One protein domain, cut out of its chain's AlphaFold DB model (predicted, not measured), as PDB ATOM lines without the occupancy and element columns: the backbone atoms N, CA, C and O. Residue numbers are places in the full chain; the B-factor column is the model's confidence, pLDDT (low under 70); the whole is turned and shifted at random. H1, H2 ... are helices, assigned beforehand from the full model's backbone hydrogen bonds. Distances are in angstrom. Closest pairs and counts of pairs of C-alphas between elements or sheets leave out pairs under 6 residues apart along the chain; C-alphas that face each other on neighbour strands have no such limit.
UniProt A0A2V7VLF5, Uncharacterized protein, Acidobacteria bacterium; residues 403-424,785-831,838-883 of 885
ATOM      1  N   LEU A 403     -41.411   7.886 -15.653       80.56
ATOM      2  CA  LEU A 403     -41.060   6.474 -15.808       80.56
ATOM      3  C   LEU A 403     -42.035   5.595 -15.003       80.56
ATOM      4  O   LEU A 403     -42.567   4.626 -15.536       80.56
ATOM      5  N   ALA A 404     -42.361   6.007 -13.771       82.38
ATOM      6  CA  ALA A 404     -43.373   5.360 -12.932       82.38
ATOM      7  C   ALA A 404     -44.761   5.331 -13.599       82.38
ATOM      8  O   ALA A 404     -45.390   4.280 -13.670       82.38
ATOM      9  N   PHE A 405     -45.223   6.469 -14.133       83.94
ATOM     10  CA  PHE A 405     -46.508   6.585 -14.826       83.94
ATOM     11  C   PHE A 405     -46.543   5.784 -16.131       83.94
ATOM     12  O   PHE A 405     -47.567   5.171 -16.414       83.94
ATOM     13  N   LEU A 406     -45.454   5.747 -16.910       85.50
ATOM     14  CA  LEU A 406     -45.390   4.917 -18.119       85.50
ATOM     15  C   LEU A 406     -45.424   3.420 -17.779       85.50
ATOM     16  O   LEU A 406     -46.221   2.697 -18.369       85.50
ATOM     17  N   ALA A 407     -44.635   2.967 -16.798       86.75
ATOM     18  CA  ALA A 407     -44.638   1.574 -16.348       86.75
ATOM     19  C   ALA A 407     -46.007   1.158 -15.779       86.75
ATOM     20  O   ALA A 407     -46.568   0.146 -16.198       86.75
ATOM     21  N   PHE A 408     -46.584   1.976 -14.890       90.88
ATOM     22  CA  PHE A 408     -47.919   1.749 -14.337       90.88
ATOM     23  C   PHE A 408     -48.987   1.710 -15.434       90.88
ATOM     24  O   PHE A 408     -49.777   0.770 -15.478       90.88
ATOM     25  N   SER A 409     -48.999   2.693 -16.343       87.75
ATOM     26  CA  SER A 409     -49.990   2.758 -17.420       87.75
ATOM     27  C   SER A 409     -49.874   1.566 -18.364       87.75
ATOM     28  O   SER A 409     -50.897   1.009 -18.733       87.75
ATOM     29  N   PHE A 410     -48.661   1.144 -18.729       89.38
ATOM     30  CA  PHE A 410     -48.442  -0.011 -19.601       89.38
ATOM     31  C   PHE A 410     -48.981  -1.300 -18.966       89.38
ATOM     32  O   PHE A 410     -49.829  -1.972 -19.551       89.38
ATOM     33  N   VAL A 411     -48.555  -1.606 -17.736       90.44
ATOM     34  CA  VAL A 411     -48.963  -2.830 -17.028       90.44
ATOM     35  C   VAL A 411     -50.462  -2.813 -16.714       90.44
ATOM     36  O   VAL A 411     -51.150  -3.803 -16.957       90.44
ATOM     37  N   SER A 412     -50.998  -1.678 -16.255       92.12
ATOM     38  CA  SER A 412     -52.432  -1.510 -15.998       92.12
ATOM     39  C   SER A 412     -53.267  -1.667 -17.275       92.12
ATOM     40  O   SER A 412     -54.302  -2.329 -17.238       92.12
ATOM     41  N   THR A 413     -52.813  -1.144 -18.420       90.19
ATOM     42  CA  THR A 413     -53.512  -1.296 -19.704       90.19
ATOM     43  C   THR A 413     -53.463  -2.731 -20.236       90.19
ATOM     44  O   THR A 413     -54.513  -3.219 -20.651       90.19
ATOM     45  N   CYS A 414     -52.331  -3.445 -20.151       89.31
ATOM     46  CA  CYS A 414     -52.274  -4.891 -20.435       89.31
ATOM     47  C   CYS A 414     -53.319  -5.661 -19.614       89.31
ATOM     48  O   CYS A 414     -54.127  -6.416 -20.150       89.31
ATOM     49  N   ILE A 415     -53.315  -5.439 -18.297       88.44
ATOM     50  CA  ILE A 415     -54.171  -6.132 -17.331       88.44
ATOM     51  C   ILE A 415     -55.652  -5.834 -17.579       88.44
ATOM     52  O   ILE A 415     -56.460  -6.758 -17.645       88.44
ATOM     53  N   LEU A 416     -56.024  -4.563 -17.755       89.44
ATOM     54  CA  LEU A 416     -57.410  -4.172 -18.021       89.44
ATOM     55  C   LEU A 416     -57.901  -4.697 -19.376       89.44
ATOM     56  O   LEU A 416     -59.045  -5.137 -19.467       89.44
ATOM     57  N   ALA A 417     -57.045  -4.715 -20.403       87.50
ATOM     58  CA  ALA A 417     -57.373  -5.296 -21.703       87.50
ATOM     59  C   ALA A 417     -57.597  -6.815 -21.625       87.50
ATOM     60  O   ALA A 417     -58.556  -7.312 -22.212       87.50
ATOM     61  N   VAL A 418     -56.781  -7.541 -20.848       87.31
ATOM     62  CA  VAL A 418     -56.999  -8.971 -20.569       87.31
ATOM     63  C   VAL A 418     -58.316  -9.179 -19.815       87.31
ATOM     64  O   VAL A 418     -59.160  -9.939 -20.274       87.31
ATOM     65  N   VAL A 419     -58.553  -8.469 -18.707       88.00
ATOM     66  CA  VAL A 419     -59.776  -8.623 -17.887       88.00
ATOM     67  C   VAL A 419     -61.058  -8.266 -18.661       88.00
ATOM     68  O   VAL A 419     -62.112  -8.862 -18.415       88.00
ATOM     69  N   ALA A 420     -60.977  -7.338 -19.619       86.00
ATOM     70  CA  ALA A 420     -62.066  -7.026 -20.544       86.00
ATOM     71  C   ALA A 420     -62.233  -8.076 -21.661       86.00
ATOM     72  O   ALA A 420     -63.365  -8.368 -22.045       86.00
ATOM     73  N   GLY A 421     -61.131  -8.639 -22.171       83.69
ATOM     74  CA  GLY A 421     -61.123  -9.646 -23.238       83.69
ATOM     75  C   GLY A 421     -61.544 -11.046 -22.792       83.69
ATOM     76  O   GLY A 421     -62.126 -11.773 -23.595       83.69
ATOM     77  N   LEU A 422     -61.318 -11.404 -21.519       85.12
ATOM     78  CA  LEU A 422     -61.735 -12.692 -20.957       85.12
ATOM     79  C   LEU A 422     -63.253 -12.903 -21.150       85.12
ATOM     80  O   LEU A 422     -64.047 -12.094 -20.639       85.12
ATOM     81  N   PRO A 423     -63.676 -13.971 -21.856       83.50
ATOM     82  CA  PRO A 423     -65.085 -14.252 -22.082       83.50
ATOM     83  C   PRO A 423     -65.800 -14.633 -20.781       83.50
ATOM     84  O   PRO A 423     -65.244 -15.296 -19.907       83.50
ATOM     85  N   THR A 424     -67.054 -14.200 -20.667       87.81
ATOM     86  CA  THR A 424     -67.960 -14.576 -19.578       87.81
ATOM     87  C   THR A 424     -68.392 -16.032 -19.708       87.81
ATOM     88  O   THR A 424     -68.647 -16.500 -20.818       87.81
ATOM     89  N   ASN A 785     -64.693 -12.966 -12.014       82.50
ATOM     90  CA  ASN A 785     -64.890 -11.801 -11.136       82.50
ATOM     91  C   ASN A 785     -64.061 -10.584 -11.600       82.50
ATOM     92  O   ASN A 785     -63.063 -10.214 -10.977       82.50
ATOM     93  N   ARG A 786     -64.481  -9.933 -12.691       85.31
ATOM     94  CA  ARG A 786     -63.813  -8.764 -13.296       85.31
ATOM     95  C   ARG A 786     -63.355  -7.683 -12.295       85.31
ATOM     96  O   ARG A 786     -62.191  -7.296 -12.399       85.31
ATOM     97  N   PRO A 787     -64.151  -7.215 -11.305       84.19
ATOM     98  CA  PRO A 787     -63.668  -6.210 -10.347       84.19
ATOM     99  C   PRO A 787     -62.564  -6.732  -9.413       84.19
ATOM    100  O   PRO A 787     -61.653  -5.982  -9.072       84.19
ATOM    101  N   GLN A 788     -62.597  -8.014  -9.035       86.38
ATOM    102  CA  GLN A 788     -61.579  -8.631  -8.179       86.38
ATOM    103  C   GLN A 788     -60.250  -8.791  -8.932       86.38
ATOM    104  O   GLN A 788     -59.198  -8.428  -8.410       86.38
ATOM    105  N   LEU A 789     -60.300  -9.258 -10.186       86.56
ATOM    106  CA  LEU A 789     -59.118  -9.357 -11.049       86.56
ATOM    107  C   LEU A 789     -58.524  -7.979 -11.373       86.56
ATOM    108  O   LEU A 789     -57.306  -7.814 -11.332       86.56
ATOM    109  N   ALA A 790     -59.366  -6.972 -11.631       87.25
ATOM    110  CA  ALA A 790     -58.916  -5.599 -11.846       87.25
ATOM    111  C   ALA A 790     -58.231  -5.003 -10.601       87.25
ATOM    112  O   ALA A 790     -57.232  -4.301 -10.741       87.25
ATOM    113  N   LEU A 791     -58.714  -5.310  -9.389       89.75
ATOM    114  CA  LEU A 791     -58.090  -4.866  -8.138       89.75
ATOM    115  C   LEU A 791     -56.720  -5.524  -7.912       89.75
ATOM    116  O   LEU A 791     -55.740  -4.819  -7.676       89.75
ATOM    117  N   ILE A 792     -56.633  -6.854  -8.034       89.12
ATOM    118  CA  ILE A 792     -55.369  -7.607  -7.918       89.12
ATOM    119  C   ILE A 792     -54.352  -7.092  -8.945       89.12
ATOM    120  O   ILE A 792     -53.199  -6.809  -8.616       89.12
ATOM    121  N   GLY A 793     -54.796  -6.903 -10.187       90.31
ATOM    122  CA  GLY A 793     -53.963  -6.395 -11.264       90.31
ATOM    123  C   GLY A 793     -53.527  -4.934 -11.091       90.31
ATOM    124  O   GLY A 793     -52.415  -4.582 -11.479       90.31
ATOM    125  N   LEU A 794     -54.340  -4.084 -10.452       91.12
ATOM    126  CA  LEU A 794     -53.943  -2.720 -10.090       91.12
ATOM    127  C   LEU A 794     -52.845  -2.719  -9.016       91.12
ATOM    128  O   LEU A 794     -51.880  -1.966  -9.144       91.12
ATOM    129  N   VAL A 795     -52.941  -3.587  -8.002       92.38
ATOM    130  CA  VAL A 795     -51.878  -3.765  -6.993       92.38
ATOM    131  C   VAL A 795     -50.581  -4.244  -7.656       92.38
ATOM    132  O   VAL A 795     -49.518  -3.676  -7.403       92.38
ATOM    133  N   LEU A 796     -50.667  -5.214  -8.574       92.50
ATOM    134  CA  LEU A 796     -49.519  -5.690  -9.349       92.50
ATOM    135  C   LEU A 796     -48.899  -4.577 -10.213       92.50
ATOM    136  O   LEU A 796     -47.678  -4.431 -10.239       92.50
ATOM    137  N   ALA A 797     -49.713  -3.742 -10.867       92.44
ATOM    138  CA  ALA A 797     -49.229  -2.610 -11.659       92.44
ATOM    139  C   ALA A 797     -48.485  -1.563 -10.806       92.44
ATOM    140  O   ALA A 797     -47.467  -1.030 -11.251       92.44
ATOM    141  N   VAL A 798     -48.939  -1.293  -9.572       90.94
ATOM    142  CA  VAL A 798     -48.212  -0.429  -8.620       90.94
ATOM    143  C   VAL A 798     -46.883  -1.066  -8.203       90.94
ATOM    144  O   VAL A 798     -45.856  -0.386  -8.217       90.94
ATOM    145  N   ALA A 799     -46.874  -2.365  -7.888       90.38
ATOM    146  CA  ALA A 799     -45.661  -3.084  -7.498       90.38
ATOM    147  C   ALA A 799     -44.600  -3.085  -8.615       90.38
ATOM    148  O   ALA A 799     -43.438  -2.760  -8.363       90.38
ATOM    149  N   VAL A 800     -44.998  -3.357  -9.864       90.88
ATOM    150  CA  VAL A 800     -44.089  -3.319 -11.024       90.88
ATOM    151  C   VAL A 800     -43.598  -1.896 -11.307       90.88
ATOM    152  O   VAL A 800     -42.417  -1.711 -11.597       90.88
ATOM    153  N   ALA A 801     -44.442  -0.869 -11.160       88.62
ATOM    154  CA  ALA A 801     -44.011   0.523 -11.313       88.62
ATOM    155  C   ALA A 801     -42.982   0.946 -10.242       88.62
ATOM    156  O   ALA A 801     -41.999   1.613 -10.569       88.62
ATOM    157  N   ALA A 802     -43.154   0.518  -8.987       85.31
ATOM    158  CA  ALA A 802     -42.179   0.742  -7.916       85.31
ATOM    159  C   ALA A 802     -40.864  -0.032  -8.147       85.31
ATOM    160  O   ALA A 802     -39.775   0.513  -7.942       85.31
ATOM    161  N   GLY A 803     -40.949  -1.273  -8.637       86.44
ATOM    162  CA  GLY A 803     -39.794  -2.064  -9.070       86.44
ATOM    163  C   GLY A 803     -39.010  -1.385 -10.198       86.44
ATOM    164  O   GLY A 803     -37.798  -1.214 -10.095       86.44
ATOM    165  N   ALA A 804     -39.699  -0.901 -11.235       85.00
ATOM    166  CA  ALA A 804     -39.078  -0.191 -12.353       85.00
ATOM    167  C   ALA A 804     -38.382   1.112 -11.915       85.00
ATOM    168  O   ALA A 804     -37.286   1.411 -12.387       85.00
ATOM    169  N   VAL A 805     -38.979   1.870 -10.986       85.44
ATOM    170  CA  VAL A 805     -38.354   3.076 -10.413       85.44
ATOM    171  C   VAL A 805     -37.122   2.727  -9.578       85.44
ATOM    172  O   VAL A 805     -36.080   3.347  -9.764       85.44
ATOM    173  N   THR A 806     -37.201   1.738  -8.685       81.56
ATOM    174  CA  THR A 806     -36.064   1.375  -7.817       81.56
ATOM    175  C   THR A 806     -34.905   0.741  -8.590       81.56
ATOM    176  O   THR A 806     -33.749   0.993  -8.252       81.56
ATOM    177  N   LEU A 807     -35.183  -0.008  -9.663       85.12
ATOM    178  CA  LEU A 807     -34.162  -0.491 -10.597       85.12
ATOM    179  C   LEU A 807     -33.509   0.670 -11.365       85.12
ATOM    180  O   LEU A 807     -32.286   0.742 -11.447       85.12
ATOM    181  N   ALA A 808     -34.314   1.603 -11.888       81.44
ATOM    182  CA  ALA A 808     -33.820   2.756 -12.642       81.44
ATOM    183  C   ALA A 808     -33.016   3.751 -11.786       81.44
ATOM    184  O   ALA A 808     -32.131   4.410 -12.324       81.44
ATOM    185  N   GLU A 809     -33.304   3.853 -10.485       79.88
ATOM    186  CA  GLU A 809     -32.523   4.660  -9.540       79.88
ATOM    187  C   GLU A 809     -31.195   3.966  -9.182       79.88
ATOM    188  O   GLU A 809     -30.150   4.603  -9.190       79.88
ATOM    189  N   LYS A 810     -31.196   2.639  -8.960       79.19
ATOM    190  CA  LYS A 810     -29.959   1.854  -8.748       79.19
ATOM    191  C   LYS A 810     -29.021   1.842  -9.963       79.19
ATOM    192  O   LYS A 810     -27.831   1.592  -9.797       79.19
ATOM    193  N   ALA A 811     -29.551   2.080 -11.161       79.75
ATOM    194  CA  ALA A 811     -28.789   2.171 -12.404       79.75
ATOM    195  C   ALA A 811     -28.311   3.602 -12.741       79.75
ATOM    196  O   ALA A 811     -27.664   3.792 -13.769       79.75
ATOM    197  N   ASP A 812     -28.633   4.609 -11.921       76.44
ATOM    198  CA  ASP A 812     -28.257   6.007 -12.155       76.44
ATOM    199  C   ASP A 812     -27.072   6.415 -11.269       76.44
ATOM    200  O   ASP A 812     -27.201   6.581 -10.058       76.44
ATOM    201  N   SER A 813     -25.901   6.591 -11.880       69.00
ATOM    202  CA  SER A 813     -24.665   7.003 -11.204       69.00
ATOM    203  C   SER A 813     -24.494   8.528 -11.083       69.00
ATOM    204  O   SER A 813     -23.423   9.003 -10.706       69.00
ATOM    205  N   SER A 814     -25.523   9.318 -11.411       74.81
ATOM    206  CA  SER A 814     -25.438  10.784 -11.447       74.81
ATOM    207  C   SER A 814     -25.598  11.430 -10.062       74.81
ATOM    208  O   SER A 814     -26.561  11.159  -9.343       74.81
ATOM    209  N   PHE A 815     -24.722  12.380  -9.718       71.88
ATOM    210  CA  PHE A 815     -24.874  13.202  -8.509       71.88
ATOM    211  C   PHE A 815     -26.021  14.208  -8.654       71.88
ATOM    212  O   PHE A 815     -26.110  14.941  -9.641       71.88
ATOM    213  N   HIS A 816     -26.913  14.236  -7.660       67.31
ATOM    214  CA  HIS A 816     -28.276  14.742  -7.839       67.31
ATOM    215  C   HIS A 816     -28.726  15.829  -6.848       67.31
ATOM    216  O   HIS A 816     -29.758  16.474  -7.085       67.31
ATOM    217  N   SER A 817     -27.943  16.077  -5.799       69.62
ATOM    218  CA  SER A 817     -28.014  17.227  -4.895       69.62
ATOM    219  C   SER A 817     -26.604  17.723  -4.537       69.62
ATOM    220  O   SER A 817     -25.599  17.092  -4.873       69.62
ATOM    221  N   VAL A 818     -26.519  18.879  -3.870       69.25
ATOM    222  CA  VAL A 818     -25.238  19.441  -3.401       69.25
ATOM    223  C   VAL A 818     -24.660  18.585  -2.273       69.25
ATOM    224  O   VAL A 818     -23.461  18.320  -2.251       69.25
ATOM    225  N   GLU A 819     -25.519  18.107  -1.377       70.81
ATOM    226  CA  GLU A 819     -25.165  17.245  -0.251       70.81
ATOM    227  C   GLU A 819     -24.666  15.867  -0.704       70.81
ATOM    228  O   GLU A 819     -23.689  15.385  -0.138       70.81
ATOM    229  N   ASP A 820     -25.225  15.273  -1.770       71.94
ATOM    230  CA  ASP A 820     -24.678  14.027  -2.340       71.94
ATOM    231  C   ASP A 820     -23.222  14.235  -2.791       71.94
ATOM    232  O   ASP A 820     -22.331  13.471  -2.419       71.94
ATOM    233  N   LEU A 821     -22.958  15.319  -3.528       74.94
ATOM    234  CA  LEU A 821     -21.624  15.648  -4.035       74.94
ATOM    235  C   LEU A 821     -20.633  15.981  -2.900       74.94
ATOM    236  O   LEU A 821     -19.464  15.595  -2.968       74.94
ATOM    237  N   ARG A 822     -21.103  16.643  -1.833       73.50
ATOM    238  CA  ARG A 822     -20.338  16.906  -0.598       73.50
ATOM    239  C   ARG A 822     -20.089  15.647   0.239       73.50
ATOM    240  O   ARG A 822     -19.118  15.609   0.983       73.50
ATOM    241  N   SER A 823     -20.947  14.632   0.135       75.69
ATOM    242  CA  SER A 823     -20.746  13.341   0.812       75.69
ATOM    243  C   SER A 823     -19.736  12.457   0.074       75.69
ATOM    244  O   SER A 823     -18.967  11.739   0.707       75.69
ATOM    245  N   PHE A 824     -19.695  12.556  -1.260       79.06
ATOM    246  CA  PHE A 824     -18.779  11.797  -2.113       79.06
ATOM    247  C   PHE A 824     -17.392  12.449  -2.255       79.06
ATOM    248  O   PHE A 824     -16.396  11.747  -2.428       79.06
ATOM    249  N   THR A 825     -17.295  13.782  -2.176       76.50
ATOM    250  CA  THR A 825     -16.035  14.523  -2.383       76.50
ATOM    251  C   THR A 825     -15.665  15.389  -1.178       76.50
ATOM    252  O   THR A 825     -16.498  16.094  -0.619       76.50
ATOM    253  N   ARG A 826     -14.377  15.404  -0.810       73.19
ATOM    254  CA  ARG A 826     -13.839  16.240   0.289       73.19
ATOM    255  C   ARG A 826     -13.604  17.711  -0.109       73.19
ATOM    256  O   ARG A 826     -12.907  18.430   0.599       73.19
ATOM    257  N   VAL A 827     -14.132  18.150  -1.254       80.00
ATOM    258  CA  VAL A 827     -13.867  19.471  -1.848       80.00
ATOM    259  C   VAL A 827     -15.070  20.393  -1.602       80.00
ATOM    260  O   VAL A 827     -16.205  19.991  -1.867       80.00
ATOM    261  N   PRO A 828     -14.880  21.632  -1.109       73.12
ATOM    262  CA  PRO A 828     -15.993  22.535  -0.836       73.12
ATOM    263  C   PRO A 828     -16.683  22.991  -2.130       73.12
ATOM    264  O   PRO A 828     -16.078  23.631  -2.988       73.12
ATOM    265  N   VAL A 829     -17.985  22.712  -2.253       75.38
ATOM    266  CA  VAL A 829     -18.812  23.208  -3.367       75.38
ATOM    267  C   VAL A 829     -19.013  24.721  -3.226       75.38
ATOM    268  O   VAL A 829     -19.799  25.165  -2.388       75.38
ATOM    269  N   VAL A 830     -18.289  25.492  -4.045       79.31
ATOM    270  CA  VAL A 830     -18.202  26.966  -3.978       79.31
ATOM    271  C   VAL A 830     -19.486  27.666  -4.439       79.31
ATOM    272  O   VAL A 830     -19.898  28.655  -3.840       79.31
ATOM    273  N   ALA A 831     -20.131  27.168  -5.499       72.88
ATOM    274  CA  ALA A 831     -21.348  27.752  -6.059       72.88
ATOM    275  C   ALA A 831     -22.195  26.702  -6.789       72.88
ATOM    276  O   ALA A 831     -21.675  25.704  -7.288       72.88
ATOM    277  N   GLY A 838     -33.609  28.625 -21.578       72.44
ATOM    278  CA  GLY A 838     -33.932  29.532 -22.686       72.44
ATOM    279  C   GLY A 838     -35.218  29.144 -23.447       72.44
ATOM    280  O   GLY A 838     -35.542  27.954 -23.555       72.44
ATOM    281  N   PRO A 839     -35.946  30.108 -24.051       65.19
ATOM    282  CA  PRO A 839     -37.270  29.877 -24.646       65.19
ATOM    283  C   PRO A 839     -37.267  28.867 -25.806       65.19
ATOM    284  O   PRO A 839     -38.183  28.049 -25.919       65.19
ATOM    285  N   ARG A 840     -36.199  28.835 -26.620       60.22
ATOM    286  CA  ARG A 840     -35.994  27.804 -27.661       60.22
ATOM    287  C   ARG A 840     -35.912  26.389 -27.057       60.22
ATOM    288  O   ARG A 840     -36.439  25.439 -27.634       60.22
ATOM    289  N   GLY A 841     -35.331  26.256 -25.861       61.50
ATOM    290  CA  GLY A 841     -35.275  25.008 -25.095       61.50
ATOM    291  C   GLY A 841     -36.644  24.567 -24.569       61.50
ATOM    292  O   GLY A 841     -36.987  23.392 -24.694       61.50
ATOM    293  N   VAL A 842     -37.466  25.499 -24.065       66.38
ATOM    294  CA  VAL A 842     -38.854  25.209 -23.645       66.38
ATOM    295  C   VAL A 842     -39.683  24.690 -24.824       66.38
ATOM    296  O   VAL A 842     -40.382  23.684 -24.690       66.38
ATOM    297  N   ALA A 843     -39.566  25.321 -25.997       69.69
ATOM    298  CA  ALA A 843     -40.272  24.900 -27.206       69.69
ATOM    299  C   ALA A 843     -39.830  23.505 -27.695       69.69
ATOM    300  O   ALA A 843     -40.684  22.659 -27.972       69.69
ATOM    301  N   ARG A 844     -38.515  23.226 -27.741       72.06
ATOM    302  CA  ARG A 844     -37.984  21.896 -28.104       72.06
ATOM    303  C   ARG A 844     -38.431  20.823 -27.106       72.06
ATOM    304  O   ARG A 844     -38.875  19.760 -27.531       72.06
ATOM    305  N   ARG A 845     -38.388  21.111 -25.797       69.69
ATOM    306  CA  ARG A 845     -38.831  20.185 -24.741       69.69
ATOM    307  C   ARG A 845     -40.331  19.891 -24.832       69.69
ATOM    308  O   ARG A 845     -40.699  18.726 -24.768       69.69
ATOM    309  N   ARG A 846     -41.175  20.902 -25.093       69.31
ATOM    310  CA  ARG A 846     -42.612  20.703 -25.365       69.31
ATOM    311  C   ARG A 846     -42.860  19.822 -26.589       69.31
ATOM    312  O   ARG A 846     -43.662  18.903 -26.492       69.31
ATOM    313  N   ARG A 847     -42.176  20.060 -27.719       70.12
ATOM    314  CA  ARG A 847     -42.314  19.207 -28.919       70.12
ATOM    315  C   ARG A 847     -41.929  17.755 -28.625       70.12
ATOM    316  O   ARG A 847     -42.679  16.858 -28.985       70.12
ATOM    317  N   LEU A 848     -40.818  17.534 -27.917       75.12
ATOM    318  CA  LEU A 848     -40.383  16.191 -27.527       75.12
ATOM    319  C   LEU A 848     -41.388  15.512 -26.578       75.12
ATOM    320  O   LEU A 848     -41.719  14.352 -26.779       75.12
ATOM    321  N   GLN A 849     -41.922  16.238 -25.590       72.12
ATOM    322  CA  GLN A 849     -42.948  15.724 -24.674       72.12
ATOM    323  C   GLN A 849     -44.265  15.385 -25.386       72.12
ATOM    324  O   GLN A 849     -44.875  14.377 -25.053       72.12
ATOM    325  N   VAL A 850     -44.688  16.182 -26.375       74.94
ATOM    326  CA  VAL A 850     -45.867  15.869 -27.201       74.94
ATOM    327  C   VAL A 850     -45.627  14.609 -28.030       74.94
ATOM    328  O   VAL A 850     -46.463  13.716 -27.987       74.94
ATOM    329  N   LEU A 851     -44.479  14.496 -28.711       75.88
ATOM    330  CA  LEU A 851     -44.135  13.310 -29.509       75.88
ATOM    331  C   LEU A 851     -44.059  12.035 -28.656       75.88
ATOM    332  O   LEU A 851     -44.615  11.007 -29.041       75.88
ATOM    333  N   LEU A 852     -43.434  12.114 -27.476       79.25
ATOM    334  CA  LEU A 852     -43.375  11.006 -26.519       79.25
ATOM    335  C   LEU A 852     -44.770  10.625 -26.004       79.25
ATOM    336  O   LEU A 852     -45.076   9.439 -25.955       79.25
ATOM    337  N   ALA A 853     -45.632  11.600 -25.694       75.12
ATOM    338  CA  ALA A 853     -47.002  11.337 -25.253       75.12
ATOM    339  C   ALA A 853     -47.874  10.716 -26.361       75.12
ATOM    340  O   ALA A 853     -48.644   9.795 -26.092       75.12
ATOM    341  N   THR A 854     -47.743  11.162 -27.617       78.25
ATOM    342  CA  THR A 854     -48.435  10.524 -28.750       78.25
ATOM    343  C   THR A 854     -47.907   9.116 -29.021       78.25
ATOM    344  O   THR A 854     -48.699   8.218 -29.291       78.25
ATOM    345  N   GLY A 855     -46.593   8.896 -28.886       83.12
ATOM    346  CA  GLY A 855     -45.980   7.574 -29.022       83.12
ATOM    347  C   GLY A 855     -46.423   6.604 -27.923       83.12
ATOM    348  O   GLY A 855     -46.797   5.473 -28.225       83.12
ATOM    349  N   SER A 856     -46.469   7.050 -26.663       81.19
ATOM    350  CA  SER A 856     -46.957   6.221 -25.556       81.19
ATOM    351  C   SER A 856     -48.447   5.910 -25.683       81.19
ATOM    352  O   SER A 856     -48.838   4.776 -25.441       81.19
ATOM    353  N   LEU A 857     -49.281   6.865 -26.116       81.50
ATOM    354  CA  LEU A 857     -50.708   6.616 -26.363       81.50
ATOM    355  C   LEU A 857     -50.936   5.609 -27.500       81.50
ATOM    356  O   LEU A 857     -51.776   4.720 -27.361       81.50
ATOM    357  N   LEU A 858     -50.170   5.698 -28.593       86.50
ATOM    358  CA  LEU A 858     -50.239   4.733 -29.694       86.50
ATOM    359  C   LEU A 858     -49.776   3.334 -29.253       86.50
ATOM    360  O   LEU A 858     -50.430   2.342 -29.565       86.50
ATOM    361  N   SER A 859     -48.687   3.257 -28.481       85.19
ATOM    362  CA  SER A 859     -48.190   2.005 -27.897       85.19
ATOM    363  C   SER A 859     -49.223   1.366 -26.963       85.19
ATOM    364  O   SER A 859     -49.547   0.194 -27.138       85.19
ATOM    365  N   LEU A 860     -49.814   2.139 -26.044       88.44
ATOM    366  CA  LEU A 860     -50.874   1.678 -25.141       88.44
ATOM    367  C   LEU A 860     -52.099   1.157 -25.906       88.44
ATOM    368  O   LEU A 860     -52.664   0.138 -25.520       88.44
ATOM    369  N   PHE A 861     -52.490   1.808 -27.008       85.12
ATOM    370  CA  PHE A 861     -53.600   1.353 -27.850       85.12
ATOM    371  C   PHE A 861     -53.301   0.024 -28.567       85.12
ATOM    372  O   PHE A 861     -54.135  -0.881 -28.552       85.12
ATOM    373  N   LEU A 862     -52.110  -0.117 -29.160       89.06
ATOM    374  CA  LEU A 862     -51.685  -1.359 -29.822       89.06
ATOM    375  C   LEU A 862     -51.599  -2.525 -28.828       89.06
ATOM    376  O   LEU A 862     -52.123  -3.605 -29.098       89.06
ATOM    377  N   VAL A 863     -51.004  -2.279 -27.659       89.69
ATOM    378  CA  VAL A 863     -50.906  -3.242 -26.555       89.69
ATOM    379  C   VAL A 863     -52.292  -3.650 -26.061       89.69
ATOM    380  O   VAL A 863     -52.573  -4.842 -25.974       89.69
ATOM    381  N   ALA A 864     -53.199  -2.694 -25.829       87.06
ATOM    382  CA  ALA A 864     -54.575  -2.993 -25.438       87.06
ATOM    383  C   ALA A 864     -55.297  -3.875 -26.472       87.06
ATOM    384  O   ALA A 864     -55.986  -4.817 -26.092       87.06
ATOM    385  N   ASN A 865     -55.126  -3.610 -27.772       85.38
ATOM    386  CA  ASN A 865     -55.768  -4.402 -28.825       85.38
ATOM    387  C   ASN A 865     -55.218  -5.838 -28.882       85.38
ATOM    388  O   ASN A 865     -55.996  -6.793 -28.925       85.38
ATOM    389  N   ALA A 866     -53.891  -5.993 -28.816       86.50
ATOM    390  CA  ALA A 866     -53.224  -7.294 -28.814       86.50
ATOM    391  C   ALA A 866     -53.595  -8.129 -27.575       86.50
ATOM    392  O   ALA A 866     -54.031  -9.272 -27.709       86.50
ATOM    393  N   SER A 867     -53.507  -7.541 -26.378       86.00
ATOM    394  CA  SER A 867     -53.897  -8.189 -25.118       86.00
ATOM    395  C   SER A 867     -55.381  -8.565 -25.079       86.00
ATOM    396  O   SER A 867     -55.722  -9.634 -24.578       86.00
ATOM    397  N   TYR A 868     -56.265  -7.729 -25.639       85.94
ATOM    398  CA  TYR A 868     -57.698  -8.019 -25.729       85.94
ATOM    399  C   TYR A 868     -58.000  -9.198 -26.666       85.94
ATOM    400  O   TYR A 868     -58.770 -10.080 -26.290       85.94
ATOM    401  N   ARG A 869     -57.377  -9.256 -27.856       84.38
ATOM    402  CA  ARG A 869     -57.516 -10.405 -28.776       84.38
ATOM    403  C   ARG A 869     -57.003 -11.694 -28.139       84.38
ATOM    404  O   ARG A 869     -57.765 -12.648 -28.013       84.38
ATOM    405  N   PHE A 870     -55.774 -11.673 -27.623       83.44
ATOM    406  CA  PHE A 870     -55.154 -12.825 -26.970       83.44
ATOM    407  C   PHE A 870     -56.005 -13.380 -25.812       83.44
ATOM    408  O   PHE A 870     -56.163 -14.594 -25.693       83.44
ATOM    409  N   ALA A 871     -56.606 -12.513 -24.989       80.31
ATOM    410  CA  ALA A 871     -57.490 -12.926 -23.894       80.31
ATOM    411  C   ALA A 871     -58.878 -13.418 -24.353       80.31
ATOM    412  O   ALA A 871     -59.492 -14.229 -23.662       80.31
ATOM    413  N   ARG A 872     -59.369 -12.948 -25.508       79.88
ATOM    414  CA  ARG A 872     -60.635 -13.391 -26.117       79.88
ATOM    415  C   ARG A 872     -60.515 -14.759 -26.794       79.88
ATOM    416  O   ARG A 872     -61.501 -15.487 -26.862       79.88
ATOM    417  N   GLU A 873     -59.325 -15.075 -27.299       74.06
ATOM    418  CA  GLU A 873     -59.012 -16.291 -28.060       74.06
ATOM    419  C   GLU A 873     -58.518 -17.453 -27.161       74.06
ATOM    420  O   GLU A 873     -58.571 -18.606 -27.576       74.06
ATOM    421  N   ASN A 874     -58.103 -17.187 -25.912       73.19
ATOM    422  CA  ASN A 874     -57.587 -18.202 -24.978       73.19
ATOM    423  C   ASN A 874     -58.622 -18.718 -23.957       73.19
ATOM    424  O   ASN A 874     -58.656 -18.304 -22.794       73.19
ATOM    425  N   ASP A 875     -59.394 -19.728 -24.353       66.31
ATOM    426  CA  ASP A 875     -60.352 -20.444 -23.490       66.31
ATOM    427  C   ASP A 875     -59.693 -21.100 -22.254       66.31
ATOM    428  O   ASP A 875     -60.319 -21.255 -21.198       66.31
ATOM    429  N   VAL A 876     -58.406 -21.444 -22.365       67.12
ATOM    430  CA  VAL A 876     -57.587 -22.043 -21.297       67.12
ATOM    431  C   VAL A 876     -57.346 -21.064 -20.135       67.12
ATOM    432  O   VAL A 876     -57.277 -21.487 -18.981       67.12
ATOM    433  N   LEU A 877     -57.300 -19.749 -20.387       67.56
ATOM    434  CA  LEU A 877     -57.114 -18.754 -19.321       67.56
ATOM    435  C   LEU A 877     -58.355 -18.620 -18.434       67.56
ATOM    436  O   LEU A 877     -58.229 -18.612 -17.209       67.56
ATOM    437  N   VAL A 878     -59.558 -18.587 -19.021       67.19
ATOM    438  CA  VAL A 878     -60.807 -18.623 -18.236       67.19
ATOM    439  C   VAL A 878     -60.886 -19.926 -17.444       67.19
ATOM    440  O   VAL A 878     -61.151 -19.889 -16.248       67.19
ATOM    441  N   SER A 879     -60.563 -21.051 -18.091       63.62
ATOM    442  CA  SER A 879     -60.541 -22.394 -17.500       63.62
ATOM    443  C   SER A 879     -59.673 -22.503 -16.235       63.62
ATOM    444  O   SER A 879     -60.075 -23.160 -15.270       63.62
ATOM    445  N   LEU A 880     -58.505 -21.852 -16.213       67.12
ATOM    446  CA  LEU A 880     -57.628 -21.800 -15.038       67.12
ATOM    447  C   LEU A 880     -58.173 -20.869 -13.945       67.12
ATOM    448  O   LEU A 880     -58.115 -21.215 -12.768       67.12
ATOM    449  N   LEU A 881     -58.759 -19.728 -14.315       65.12
ATOM    450  CA  LEU A 881     -59.362 -18.791 -13.360       65.12
ATOM    451  C   LEU A 881     -60.639 -19.354 -12.707       65.12
ATOM    452  O   LEU A 881     -60.885 -19.097 -11.531       65.12
ATOM    453  N   THR A 882     -61.412 -20.186 -13.415       63.09
ATOM    454  CA  THR A 882     -62.563 -20.929 -12.860       63.09
ATOM    455  C   THR A 882     -62.175 -22.084 -11.934       63.09
ATOM    456  O   THR A 882     -63.051 -22.676 -11.310       63.09
ATOM    457  N   ARG A 883     -60.881 -22.420 -11.820       54.09
ATOM    458  CA  ARG A 883     -60.382 -23.489 -10.934       54.09
ATOM    459  C   ARG A 883     -60.343 -23.073  -9.456       54.09
ATOM    460  O   ARG A 883     -60.185 -23.931  -8.597       54.09
TER     461      ARG A 883
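What this domain is: This is residues 403 to 424, 785 to 831 and 838 to 883 of the 885 residues of an uncharacterized protein of Acidobacteria bacterium (UniProt A0A2V7VLF5). Three long helices make a loose, open slab: H1 lies between H2 and H4, and the two spread away from each other toward the end of H2 and the start of H4. Residues 838 to 852, of which 839 to 852 belong to H4, stick out with no partner near them, while the short helix H3 lies beyond the end of H2 and the short helix H5 turns off the last residues of H4 at the opposite end. The printed part has 115 residues with five named helices, H1 to H5 in order along the chain, and no named strand; the class is all helix. The whole is extended, with a radius of gyration of the C-alphas of 21.0 A, and spans 67 by 35 by 19 A, only just flat.

How they stand to each other: Begin with the longest helix, H4, residues 839 to 873, and look at its residues 856 to 872, with which alone it touches H1, residues 403 to 421. The closest C-alphas of the two are those of Gly 421 and Tyr 868, 4.5 A apart; they run the same way at a shallow tilt of 25 degrees. From H1 go on to H2, residues 786 to 810, which touches H1. Their closest C-alphas, those of Phe 408 and Ala 801, are 5.1 A apart, and they run opposite ways at a shallow tilt of 25 degrees. H2 and H4 are apart. Past Glu 873 you find H5, residues 875 to 881, about perpendicular to H4 at 83 degrees and close but not clearly touching, with the closest C-alphas, those of Ala 871 and Leu 877, 7.4 A apart. H3, residues 818 to 824, touches no helix. In H1, H2, H3, H4 and H5 every O i to N i+4 pair is within hydrogen-bond range.

Where its parts are: Find C-alpha 839 at (-37.270, 29.877, -24.646); from there H4 runs 51.1 A to C-alpha 873 at (-59.012, -16.291, -28.060). H1 begins at C-alpha 403, at (-41.060, 6.474, -15.808), and is 26.8 A long. H2 is 35.8 A long from C-alpha 786 to C-alpha 810. H3 and H5 have 7 residues each, and H5 ends at C-alpha 881, at (-59.362, -18.791, -13.360).

The domain as a whole: Look for the two farthest C-alphas at Thr 424 and Val 830, 66.7 A apart. Residues 425 to 784 are not printed, and C-alphas 424 and 785 are 9.4 A apart across that cut; residues 832 to 837 are not printed either, with 20.9 A between C-alphas 831 and 838. Of the links that are printed whole, H4 to H5 is tight and H2 to H3 is short. The mean pLDDT of the printed part is 80.0; look for values under 70 at residues 813, 816 to 818, 839 to 843, 845 to 846 and 875 to 883.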